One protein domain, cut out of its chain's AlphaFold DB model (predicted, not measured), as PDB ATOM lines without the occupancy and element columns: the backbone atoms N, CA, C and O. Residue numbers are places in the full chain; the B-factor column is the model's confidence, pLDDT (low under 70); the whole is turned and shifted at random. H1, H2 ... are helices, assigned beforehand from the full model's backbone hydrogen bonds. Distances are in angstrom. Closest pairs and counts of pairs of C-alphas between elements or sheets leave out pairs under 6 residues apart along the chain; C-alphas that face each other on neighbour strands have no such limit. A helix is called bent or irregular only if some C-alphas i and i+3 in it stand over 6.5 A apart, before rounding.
ATOM      1  N   MET A  75      24.502  29.968  54.648       95.19
ATOM      2  CA  MET A  75      25.639  30.486  55.426       95.19
ATOM      3  C   MET A  75      26.332  31.702  54.792       95.19
ATOM      4  O   MET A  75      27.010  32.453  55.483       95.19
ATOM      5  N   ASN A  76      26.152  31.900  53.486       95.25
ATOM      6  CA  ASN A  76      26.689  33.034  52.735       95.25
ATOM      7  C   ASN A  76      25.646  34.145  52.545       95.25
ATOM      8  O   ASN A  76      25.855  35.063  51.757       95.25
ATOM      9  N   ASP A  77      24.525  34.057  53.257       96.62
ATOM     10  CA  ASP A  77      23.368  34.933  53.114       96.62
ATOM     11  C   ASP A  77      22.653  34.805  51.758       96.62
ATOM     12  O   ASP A  77      22.097  35.763  51.226       96.62
ATOM     13  N   SER A  78      22.619  33.589  51.199       95.69
ATOM     14  CA  SER A  78      21.898  33.288  49.956       95.69
ATOM     15  C   SER A  78      22.395  34.155  48.783       95.69
ATOM     16  O   SER A  78      23.599  34.313  48.577       95.69
ATOM     17  N   ILE A  79      21.487  34.725  47.994       94.31
ATOM     18  CA  ILE A  79      21.792  35.613  46.863       94.31
ATOM     19  C   ILE A  79      22.267  37.018  47.288       94.31
ATOM     20  O   ILE A  79      22.601  37.833  46.424       94.31
ATOM     21  N   ASN A  80      22.325  37.319  48.596       94.94
ATOM     22  CA  ASN A  80      23.055  38.489  49.093       94.94
ATOM     23  C   ASN A  80      24.572  38.276  49.011       94.94
ATOM     24  O   ASN A  80      25.325  39.245  49.123       94.94
ATOM     25  N   PHE A  81      25.033  37.040  48.789       91.94
ATOM     26  CA  PHE A  81      26.451  36.749  48.661       91.94
ATOM     27  C   PHE A  81      27.074  37.470  47.463       91.94
ATOM     28  O   PHE A  81      26.661  37.329  46.307       91.94
ATOM     29  N   CYS A  82      28.131  38.219  47.747       86.88
ATOM     30  CA  CYS A  82      28.970  38.849  46.744       86.88
ATOM     31  C   CYS A  82      29.966  37.817  46.183       86.88
ATOM     32  O   CYS A  82      30.991  37.529  46.797       86.88
ATOM     33  N   TYR A  83      29.664  37.245  45.011       74.75
ATOM     34  CA  TYR A  83      30.530  36.249  44.358       74.75
ATOM     35  C   TYR A  83      31.866  36.817  43.867       74.75
ATOM     36  O   TYR A  83      32.875  36.113  43.867       74.75
ATOM     37  N   LEU A  84      31.870  38.073  43.418       75.94
ATOM     38  CA  LEU A  84      33.051  38.758  42.901       75.94
ATOM     39  C   LEU A  84      33.360  39.941  43.806       75.94
ATOM     40  O   LEU A  84      32.595  40.897  43.852       75.94
ATOM     41  N   SER A  85      34.486  39.870  44.517       73.50
ATOM     42  CA  SER A  85      34.907  40.926  45.440       73.50
ATOM     43  C   SER A  85      34.902  42.298  44.758       73.50
ATOM     44  O   SER A  85      35.497  42.472  43.695       73.50
ATOM     45  N   GLY A  86      34.225  43.266  45.377       73.38
ATOM     46  CA  GLY A  86      34.060  44.618  44.840       73.38
ATOM     47  C   GLY A  86      32.859  44.803  43.907       73.38
ATOM     48  O   GLY A  86      32.588  45.937  43.516       73.38
ATOM     49  N   GLU A  87      32.113  43.743  43.577       82.00
ATOM     50  CA  GLU A  87      30.832  43.853  42.875       82.00
ATOM     51  C   GLU A  87      29.630  43.857  43.826       82.00
ATOM     52  O   GLU A  87      29.673  43.366  44.949       82.00
ATOM     53  N   MET A  88      28.508  44.376  43.330       87.31
ATOM     54  CA  MET A  88      27.207  44.232  43.983       87.31
ATOM     55  C   MET A  88      26.742  42.769  43.940       87.31
ATOM     56  O   MET A  88      26.945  42.071  42.935       87.31
ATOM     57  N   SER A  89      26.076  42.320  45.004       91.31
ATOM     58  CA  SER A  89      25.420  41.009  45.034       91.31
ATOM     59  C   SER A  89      24.285  40.933  44.000       91.31
ATOM     60  O   SER A  89      23.774  41.973  43.565       91.31
ATOM     61  N   PRO A  90      23.857  39.726  43.588       91.19
ATOM     62  CA  PRO A  90      22.657  39.570  42.771       91.19
ATOM     63  C   PRO A  90      21.434  40.299  43.339       91.19
ATOM     64  O   PRO A  90      20.783  41.041  42.607       91.19
ATOM     65  N   ALA A  91      21.188  40.178  44.649       92.62
ATOM     66  CA  ALA A  91      20.075  40.856  45.307       92.62
ATOM     67  C   ALA A  91      20.164  42.388  45.214       92.62
ATOM     68  O   ALA A  91      19.171  43.053  44.916       92.62
ATOM     69  N   GLU A  92      21.353  42.963  45.416       92.31
ATOM     70  CA  GLU A  92      21.554  44.408  45.292       92.31
ATOM     71  C   GLU A  92      21.364  44.888  43.845       92.31
ATOM     72  O   GLU A  92      20.713  45.911  43.612       92.31
ATOM     73  N   LYS A  93      21.892  44.143  42.863       90.06
ATOM     74  CA  LYS A  93      21.720  44.441  41.430       90.06
ATOM     75  C   LYS A  93      20.240  44.451  41.049       90.06
ATOM     76  O   LYS A  93      19.797  45.399  40.401       90.06
ATOM     77  N   TYR A  94      19.479  43.449  41.493       90.06
ATOM     78  CA  TYR A  94      18.036  43.371  41.272       90.06
ATOM     79  C   TYR A  94      17.308  44.559  41.909       90.06
ATOM     80  O   TYR A  94      16.597  45.297  41.223       90.06
ATOM     81  N   ALA A  95      17.543  44.819  43.199       92.19
ATOM     82  CA  ALA A  95      16.884  45.910  43.908       92.19
ATOM     83  C   ALA A  95      17.106  47.265  43.218       92.19
ATOM     84  O   ALA A  95      16.153  48.003  42.974       92.19
ATOM     85  N   ARG A  96      18.344  47.569  42.808       91.31
ATOM     86  CA  ARG A  96      18.666  48.811  42.087       91.31
ATOM     87  C   ARG A  96      18.022  48.879  40.707       91.31
ATOM     88  O   ARG A  96      17.502  49.931  40.340       91.31
ATOM     89  N   ALA A  97      18.044  47.781  39.953       88.12
ATOM     90  CA  ALA A  97      17.478  47.726  38.607       88.12
ATOM     91  C   ALA A  97      15.963  47.991  38.593       88.12
ATOM     92  O   ALA A  97      15.455  48.593  37.647       88.12
ATOM     93  N   PHE A  98      15.257  47.589  39.651       89.00
ATOM     94  CA  PHE A  98      13.804  47.731  39.772       89.00
ATOM     95  C   PHE A  98      13.357  48.840  40.737       89.00
ATOM     96  O   PHE A  98      12.168  48.959  41.025       89.00
ATOM     97  N   GLY A  99      14.282  49.682  41.213       92.56
ATOM     98  CA  GLY A  99      13.964  50.821  42.082       92.56
ATOM     99  C   GLY A  99      13.447  50.428  43.471       92.56
ATOM    100  O   GLY A  99      12.667  51.173  44.065       92.56
ATOM    101  N   LEU A 100      13.853  49.264  43.978       94.00
ATOM    102  CA  LEU A 100      13.552  48.789  45.327       94.00
ATOM    103  C   LEU A 100      14.568  49.346  46.334       94.00
ATOM    104  O   LEU A 100      15.721  49.627  45.991       94.00
ATOM    105  N   ASP A 101      14.157  49.466  47.597       96.94
ATOM    106  CA  ASP A 101      15.097  49.766  48.675       96.94
ATOM    107  C   ASP A 101      16.043  48.575  48.876       96.94
ATOM    108  O   ASP A 101      15.617  47.466  49.202       96.94
ATOM    109  N   VAL A 102      17.337  48.805  48.642       95.06
ATOM    110  CA  VAL A 102      18.364  47.751  48.665       95.06
ATOM    111  C   VAL A 102      18.410  47.064  50.024       95.06
ATOM    112  O   VAL A 102      18.516  45.841  50.090       95.06
ATOM    113  N   LYS A 103      18.321  47.840  51.108       95.94
ATOM    114  CA  LYS A 103      18.440  47.302  52.458       95.94
ATOM    115  C   LYS A 103      17.240  46.417  52.787       95.94
ATOM    116  O   LYS A 103      17.434  45.266  53.158       95.94
ATOM    117  N   ASP A 104      16.028  46.930  52.612       97.44
ATOM    118  CA  ASP A 104      14.782  46.194  52.842       97.44
ATOM    119  C   ASP A 104      14.711  44.923  51.985       97.44
ATOM    120  O   ASP A 104      14.351  43.858  52.486       97.44
ATOM    121  N   PHE A 105      15.115  44.996  50.713       96.56
ATOM    122  CA  PHE A 105      15.136  43.830  49.834       96.56
ATOM    123  C   PHE A 105      16.119  42.756  50.321       96.56
ATOM    124  O   PHE A 105      15.743  41.594  50.466       96.56
ATOM    125  N   MET A 106      17.363  43.133  50.629       96.00
ATOM    126  CA  MET A 106      18.376  42.191  51.115       96.00
ATOM    127  C   MET A 106      18.037  41.630  52.503       96.00
ATOM    128  O   MET A 106      18.305  40.458  52.768       96.00
ATOM    129  N   ASP A 107      17.422  42.424  53.384       97.00
ATOM    130  CA  ASP A 107      16.919  41.954  54.680       97.00
ATOM    131  C   ASP A 107      15.835  40.881  54.488       97.00
ATOM    132  O   ASP A 107      15.872  39.837  55.142       97.00
ATOM    133  N   LYS A 108      14.909  41.081  53.540       97.38
ATOM    134  CA  LYS A 108      13.879  40.088  53.191       97.38
ATOM    135  C   LYS A 108      14.470  38.812  52.600       97.38
ATOM    136  O   LYS A 108      14.039  37.725  52.977       97.38
ATOM    137  N   VAL A 109      15.469  38.928  51.724       96.81
ATOM    138  CA  VAL A 109      16.218  37.768  51.209       96.81
ATOM    139  C   VAL A 109      16.846  36.986  52.363       96.81
ATOM    140  O   VAL A 109      16.679  35.768  52.442       96.81
ATOM    141  N   SER A 110      17.517  37.672  53.293       97.38
ATOM    142  CA  SER A 110      18.154  37.021  54.439       97.38
ATOM    143  C   SER A 110      17.139  36.288  55.316       97.38
ATOM    144  O   SER A 110      17.339  35.123  55.661       97.38
ATOM    145  N   ALA A 111      16.012  36.938  55.614       97.00
ATOM    146  CA  ALA A 111      14.945  36.373  56.432       97.00
ATOM    147  C   ALA A 111      14.249  35.167  55.778       97.00
ATOM    148  O   ALA A 111      13.766  34.285  56.487       97.00
ATOM    149  N   GLN A 112      14.194  35.113  54.445       96.12
ATOM    150  CA  GLN A 112      13.533  34.032  53.714       96.12
ATOM    151  C   GLN A 112      14.454  32.829  53.474       96.12
ATOM    152  O   GLN A 112      14.044  31.690  53.696       96.12
ATOM    153  N   SER A 113      15.683  33.066  53.006       95.81
ATOM    154  CA  SER A 113      16.591  32.011  52.527       95.81
ATOM    155  C   SER A 113      18.060  32.201  52.917       95.81
ATOM    156  O   SER A 113      18.889  31.362  52.569       95.81
ATOM    157  N   GLY A 114      18.407  33.296  53.597       96.50
ATOM    158  CA  GLY A 114      19.764  33.589  54.061       96.50
ATOM    159  C   GLY A 114      19.946  33.360  55.560       96.50
ATOM    160  O   GLY A 114      19.278  32.523  56.168       96.50
ATOM    161  N   ILE A 115      20.879  34.093  56.160       97.88
ATOM    162  CA  ILE A 115      21.334  33.868  57.539       97.88
ATOM    163  C   ILE A 115      20.203  34.085  58.550       97.88
ATOM    164  O   ILE A 115      20.044  33.290  59.476       97.88
ATOM    165  N   ASP A 116      19.373  35.111  58.358       97.31
ATOM    166  CA  ASP A 116      18.303  35.439  59.306       97.31
ATOM    167  C   ASP A 116      17.152  34.409  59.279       97.31
ATOM    168  O   ASP A 116      16.411  34.280  60.257       97.31
ATOM    169  N   PHE A 152      23.537  23.735  53.523       95.62
ATOM    170  CA  PHE A 152      22.170  24.242  53.527       95.62
ATOM    171  C   PHE A 152      22.007  25.419  52.564       95.62
ATOM    172  O   PHE A 152      22.663  26.452  52.703       95.62
ATOM    173  N   GLY A 153      21.107  25.277  51.592       94.56
ATOM    174  CA  GLY A 153      20.867  26.268  50.546       94.56
ATOM    175  C   GLY A 153      19.753  25.858  49.583       94.56
ATOM    176  O   GLY A 153      18.880  25.048  49.900       94.56
ATOM    177  N   LEU A 154      19.812  26.409  48.378       94.56
ATOM    178  CA  LEU A 154      18.746  26.444  47.377       94.56
ATOM    179  C   LEU A 154      18.937  25.444  46.233       94.56
ATOM    180  O   LEU A 154      18.431  25.639  45.132       94.56
ATOM    181  N   SER A 155      19.634  24.333  46.474       94.19
ATOM    182  CA  SER A 155      19.825  23.283  45.461       94.19
ATOM    183  C   SER A 155      18.502  22.721  44.916       94.19
ATOM    184  O   SER A 155      18.417  22.364  43.742       94.19
ATOM    185  N   HIS A 156      17.461  22.683  45.750       92.25
ATOM    186  CA  HIS A 156      16.115  22.248  45.379       92.25
ATOM    187  C   HIS A 156      15.369  23.247  44.477       92.25
ATOM    188  O   HIS A 156      14.469  22.824  43.759       92.25
ATOM    189  N   ALA A 157      15.742  24.532  44.493       92.75
ATOM    190  CA  ALA A 157      15.225  25.550  43.575       92.75
ATOM    191  C   ALA A 157      16.047  25.581  42.274       92.75
ATOM    192  O   ALA A 157      15.480  25.587  41.182       92.75
ATOM    193  N   LEU A 158      17.373  25.450  42.392       91.62
ATOM    194  CA  LEU A 158      18.288  25.412  41.254       91.62
ATOM    195  C   LEU A 158      18.017  24.234  40.310       91.62
ATOM    196  O   LEU A 158      18.050  24.398  39.098       91.62
ATOM    197  N   ALA A 159      17.773  23.028  40.826       93.19
ATOM    198  CA  ALA A 159      17.589  21.844  39.980       93.19
ATOM    199  C   ALA A 159      16.412  21.957  38.975       93.19
ATOM    200  O   ALA A 159      16.617  21.681  37.784       93.19
ATOM    201  N   PRO A 160      15.189  22.353  39.389       93.81
ATOM    202  CA  PRO A 160      14.100  22.592  38.447       93.81
ATOM    203  C   PRO A 160      14.351  23.823  37.565       93.81
ATOM    204  O   PRO A 160      14.107  23.730  36.364       93.81
ATOM    205  N   ALA A 161      14.907  24.916  38.101       91.88
ATOM    206  CA  ALA A 161      15.295  26.095  37.320       91.88
ATOM    207  C   ALA A 161      16.258  25.735  36.175       91.88
ATOM    208  O   ALA A 161      16.007  26.053  35.014       91.88
ATOM    209  N   ALA A 162      17.303  24.968  36.483       93.69
ATOM    210  CA  ALA A 162      18.284  24.452  35.535       93.69
ATOM    211  C   ALA A 162      17.663  23.624  34.410       93.69
ATOM    212  O   ALA A 162      18.167  23.623  33.288       93.69
ATOM    213  N   THR A 163      16.590  22.894  34.715       94.19
ATOM    214  CA  THR A 163      15.940  21.976  33.776       94.19
ATOM    215  C   THR A 163      14.905  22.680  32.899       94.19
ATOM    216  O   THR A 163      14.782  22.345  31.719       94.19
ATOM    217  N   LEU A 164      14.143  23.613  33.474       94.06
ATOM    218  CA  LEU A 164      12.980  24.236  32.838       94.06
ATOM    219  C   LEU A 164      13.311  25.573  32.172       94.06
ATOM    220  O   LEU A 164      12.760  25.876  31.112       94.06
ATOM    221  N   GLU A 165      14.223  26.348  32.755       92.31
ATOM    222  CA  GLU A 165      14.586  27.668  32.252       92.31
ATOM    223  C   GLU A 165      15.781  27.612  31.308       92.31
ATOM    224  O   GLU A 165      16.678  26.771  31.413       92.31
ATOM    225  N   LYS A 166      15.814  28.551  30.361       90.56
ATOM    226  CA  LYS A 166      16.963  28.695  29.466       90.56
ATOM    227  C   LYS A 166      18.157  29.232  30.244       90.56
ATOM    228  O   LYS A 166      18.030  30.203  30.981       90.56
ATOM    229  N   GLU A 167      19.323  28.648  29.987       89.94
ATOM    230  CA  GLU A 167      20.578  29.133  30.551       89.94
ATOM    231  C   GLU A 167      20.790  30.618  30.206       89.94
ATOM    232  O   GLU A 167      20.709  30.991  29.027       89.94
ATOM    233  N   PRO A 168      21.077  31.481  31.193       86.56
ATOM    234  CA  PRO A 168      21.492  32.844  30.913       86.56
ATOM    235  C   PRO A 168      22.927  32.831  30.371       86.56
ATOM    236  O   PRO A 168      23.867  32.445  31.061       86.56
ATOM    237  N   ILE A 169      23.100  33.255  29.116       84.19
ATOM    238  CA  ILE A 169      24.393  33.183  28.408       84.19
ATOM    239  C   ILE A 169      25.162  34.507  28.486       84.19
ATOM    240  O   ILE A 169      26.378  34.523  28.658       84.19
ATOM    241  N   CYS A 170      24.460  35.631  28.344       78.12
ATOM    242  CA  CYS A 170      25.068  36.954  28.224       78.12
ATOM    243  C   CYS A 170      24.539  37.893  29.307       78.12
ATOM    244  O   CYS A 170      23.370  37.815  29.682       78.12
ATOM    245  N   SER A 171      25.392  38.807  29.776       71.25
ATOM    246  CA  SER A 171      24.961  39.912  30.634       71.25
ATOM    247  C   SER A 171      23.887  40.733  29.928       71.25
ATOM    248  O   SER A 171      24.016  41.039  28.740       71.25
ATOM    249  N   VAL A 172      22.843  41.109  30.662       66.81
ATOM    250  CA  VAL A 172      21.741  41.913  30.135       66.81
ATOM    251  C   VAL A 172      21.856  43.319  30.693       66.81
ATOM    252  O   VAL A 172      21.889  43.547  31.901       66.81
ATOM    253  N   LEU A 173      21.876  44.297  29.794       59.62
ATOM    254  CA  LEU A 173      21.909  45.697  30.178       59.62
ATOM    255  C   LEU A 173      20.483  46.212  30.432       59.62
ATOM    256  O   LEU A 173      19.930  46.945  29.619       59.62
ATOM    257  N   PHE A 174      19.885  45.852  31.567       52.59
ATOM    258  CA  PHE A 174      18.765  46.615  32.123       52.59
ATOM    259  C   PHE A 174      19.354  47.610  33.126       52.59
ATOM    260  O   PHE A 174      19.885  47.213  34.160       52.59
ATOM    261  N   ILE A 175      19.414  48.892  32.742       58.44
ATOM    262  CA  ILE A 175      20.042  49.974  33.530       58.44
ATOM    263  C   ILE A 175      21.482  49.615  33.995       58.44
ATOM    264  O   ILE A 175      21.942  50.041  35.047       58.44
ATOM    265  N   SER A 176      22.227  48.848  33.184       53.84
ATOM    266  CA  SER A 176      23.651  48.470  33.348       53.84
ATOM    267  C   SER A 176      24.062  47.509  34.477       53.84
ATOM    268  O   SER A 176      25.254  47.427  34.759       53.84
ATOM    269  N   MET A 177      23.151  46.738  35.090       59.50
ATOM    270  CA  MET A 177      23.500  46.020  36.338       59.50
ATOM    271  C   MET A 177      23.351  44.487  36.363       59.50
ATOM    272  O   MET A 177      23.854  43.887  37.309       59.50
ATOM    273  N   LEU A 178      22.737  43.817  35.375       66.00
ATOM    274  CA  LEU A 178      22.441  42.372  35.465       66.00
ATOM    275  C   LEU A 178      23.458  41.498  34.702       66.00
ATOM    276  O   LEU A 178      23.630  41.614  33.487       66.00
ATOM    277  N   THR A 179      24.133  40.590  35.413       65.44
ATOM    278  CA  THR A 179      25.032  39.576  34.825       65.44
ATOM    279  C   THR A 179      24.312  38.227  34.702       65.44
ATOM    280  O   THR A 179      23.280  38.044  35.346       65.44
ATOM    281  N   PRO A 180      24.829  37.238  33.939       66.88
ATOM    282  CA  PRO A 180      24.217  35.911  33.867       66.88
ATOM    283  C   PRO A 180      24.019  35.267  35.239       66.88
ATOM    284  O   PRO A 180      22.980  34.675  35.493       66.88
ATOM    285  N   LEU A 181      24.983  35.457  36.145       66.62
ATOM    286  CA  LEU A 181      24.905  34.968  37.518       66.62
ATOM    287  C   LEU A 181      23.786  35.653  38.320       66.62
ATOM    288  O   LEU A 181      23.135  35.005  39.133       66.62
ATOM    289  N   THR A 182      23.535  36.943  38.073       66.88
ATOM    290  CA  THR A 182      22.369  37.638  38.634       66.88
ATOM    291  C   THR A 182      21.071  37.063  38.082       66.88
ATOM    292  O   THR A 182      20.171  36.776  38.855       66.88
ATOM    293  N   CYS A 183      21.001  36.783  36.779       60.97
ATOM    294  CA  CYS A 183      19.821  36.150  36.192       60.97
ATOM    295  C   CYS A 183      19.585  34.727  36.730       60.97
ATOM    296  O   CYS A 183      18.438  34.344  36.920       60.97
ATOM    297  N   MET A 184      20.642  33.947  36.999       69.62
ATOM    298  CA  MET A 184      20.514  32.635  37.658       69.62
ATOM    299  C   MET A 184      19.899  32.785  39.056       69.62
ATOM    300  O   MET A 184      18.958  32.071  39.384       69.62
ATOM    301  N   ALA A 185      20.376  33.757  39.843       66.06
ATOM    302  CA  ALA A 185      19.788  34.081  41.144       66.06
ATOM    303  C   ALA A 185      18.313  34.501  41.025       66.06
ATOM    304  O   ALA A 185      17.488  34.042  41.807       66.06
ATOM    305  N   ASP A 186      17.967  35.335  40.041       56.25
ATOM    306  CA  ASP A 186      16.599  35.826  39.825       56.25
ATOM    307  C   ASP A 186      15.621  34.701  39.446       56.25
ATOM    308  O   ASP A 186      14.466  34.685  39.889       56.25
ATOM    309  N   VAL A 187      16.079  33.730  38.648       56.38
ATOM    310  CA  VAL A 187      15.296  32.529  38.338       56.38
ATOM    311  C   VAL A 187      15.037  31.722  39.614       56.38
ATOM    312  O   VAL A 187      13.896  31.328  39.860       56.38
ATOM    313  N   ASP A 188      16.050  31.543  40.462       54.75
ATOM    314  CA  ASP A 188      15.901  30.814  41.725       54.75
ATOM    315  C   ASP A 188      14.933  31.529  42.695       54.75
ATOM    316  O   ASP A 188      14.124  30.865  43.347       54.75
ATOM    317  N   ILE A 189      14.931  32.872  42.744       53.78
ATOM    318  CA  ILE A 189      13.937  33.680  43.495       53.78
ATOM    319  C   ILE A 189      12.517  33.432  42.982       53.78
ATOM    320  O   ILE A 189      11.581  33.287  43.770       53.78
ATOM    321  N   THR A 190      12.342  33.392  41.660       51.00
ATOM    322  CA  THR A 190      11.020  33.213  41.048       51.00
ATOM    323  C   THR A 190      10.449  31.841  41.403       51.00
ATOM    324  O   THR A 190       9.305  31.756  41.838       51.00
ATOM    325  N   VAL A 191      11.266  30.784  41.342       49.81
ATOM    326  CA  VAL A 191      10.867  29.421  41.742       49.81
ATOM    327  C   VAL A 191      10.550  29.320  43.241       49.81
ATOM    328  O   VAL A 191       9.699  28.531  43.633       49.81
ATOM    329  N   MET A 192      11.186  30.129  44.097       41.97
ATOM    330  CA  MET A 192      10.893  30.163  45.541       41.97
ATOM    331  C   MET A 192       9.591  30.889  45.916       41.97
ATOM    332  O   MET A 192       9.130  30.743  47.049       41.97
ATOM    333  N   THR A 193       9.023  31.701  45.021       38.03
ATOM    334  CA  THR A 193       7.827  32.523  45.303       38.03
ATOM    335  C   THR A 193       6.535  31.983  44.683       38.03
ATOM    336  O   THR A 193       5.466  32.534  44.952       38.03
TER     337      THR A 193
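This is residues 75 to 116 and 152 to 193 of the 194 residues of an uncharacterized protein of Plasmopara halstedii (UniProt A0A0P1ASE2). The longest helix, H4, runs through the middle, between H3 on one side and the helical hairpin of H1 and H2 on the other; it crosses both H1 and H3 at about a right angle, while H2 meets H1 alone. A long loop, residues 165 to 179, swings round one side from the end of H3 to the start of H4, and a second unnamed stretch, residues 75 to 89, leads into H1. The printed part has 84 residues, with four named helices in the order H1, H2, H3, H4 and no named strand; its class is all helix. It is compact, with a radius of gyration of the C-alphas of 12.3 A, and rounded, spanning 31 by 31 by 24 A.

Begin with H4, residues 180 to 193. Its residues 181 to 186 alone touch H1, residues 90 to 97; look at the closest C-alphas, those of Pro 90 and Thr 182, 4.6 A apart. The lines of H1 and H4 stand about perpendicular, at 88 degrees. Farther along, residues 187 to 192 of H4 alone touch H3, residues 155 to 164, where the closest C-alphas are those of Ala 157 and Asp 188, 5.6 A apart. These two are also about perpendicular, at 75 degrees. From H1 go on to H2, residues 102 to 113: the two touch and form a helical hairpin, with the closest C-alphas, those of Ala 95 and Val 102, 5.3 A apart. They run opposite ways at a steep tilt of 37 degrees, only just steep. H2 is apart from H3 and H4, and H1 is apart from H3. In H1, H2 and H4 every O i to N i+4 pair is within hydrogen-bond range; in H3 it is 5 of 6.

Find C-alpha 180 at (24.217, 35.911, 33.867); from there H4 runs 20.3 A to C-alpha 193 at (7.827, 32.523, 45.303). H2 measures 16.3 A from first to last C-alpha, H3 14.4 A and H1 10.5 A, and H1 begins at C-alpha 90, (22.657, 39.570, 42.771). H3 is neither bent nor irregular, but only just: C-alphas 157 and 160 are 6.0 A apart.

The two C-alphas farthest apart are those of Phe 152 and Ile 175, at 32.7 A. Residues 117 to 151 are not printed, and C-alphas 116 and 152 stand 13.2 A apart across this cut, which falls in the link from H2 to H3. The link from H1 to H2 is tight, with 4 residues; that from H3 to H4 is long, with 15. The mean pLDDT of the printed part is 82.7, but look at residues 172 to 193, which are under 70; H4 has a mean of 57.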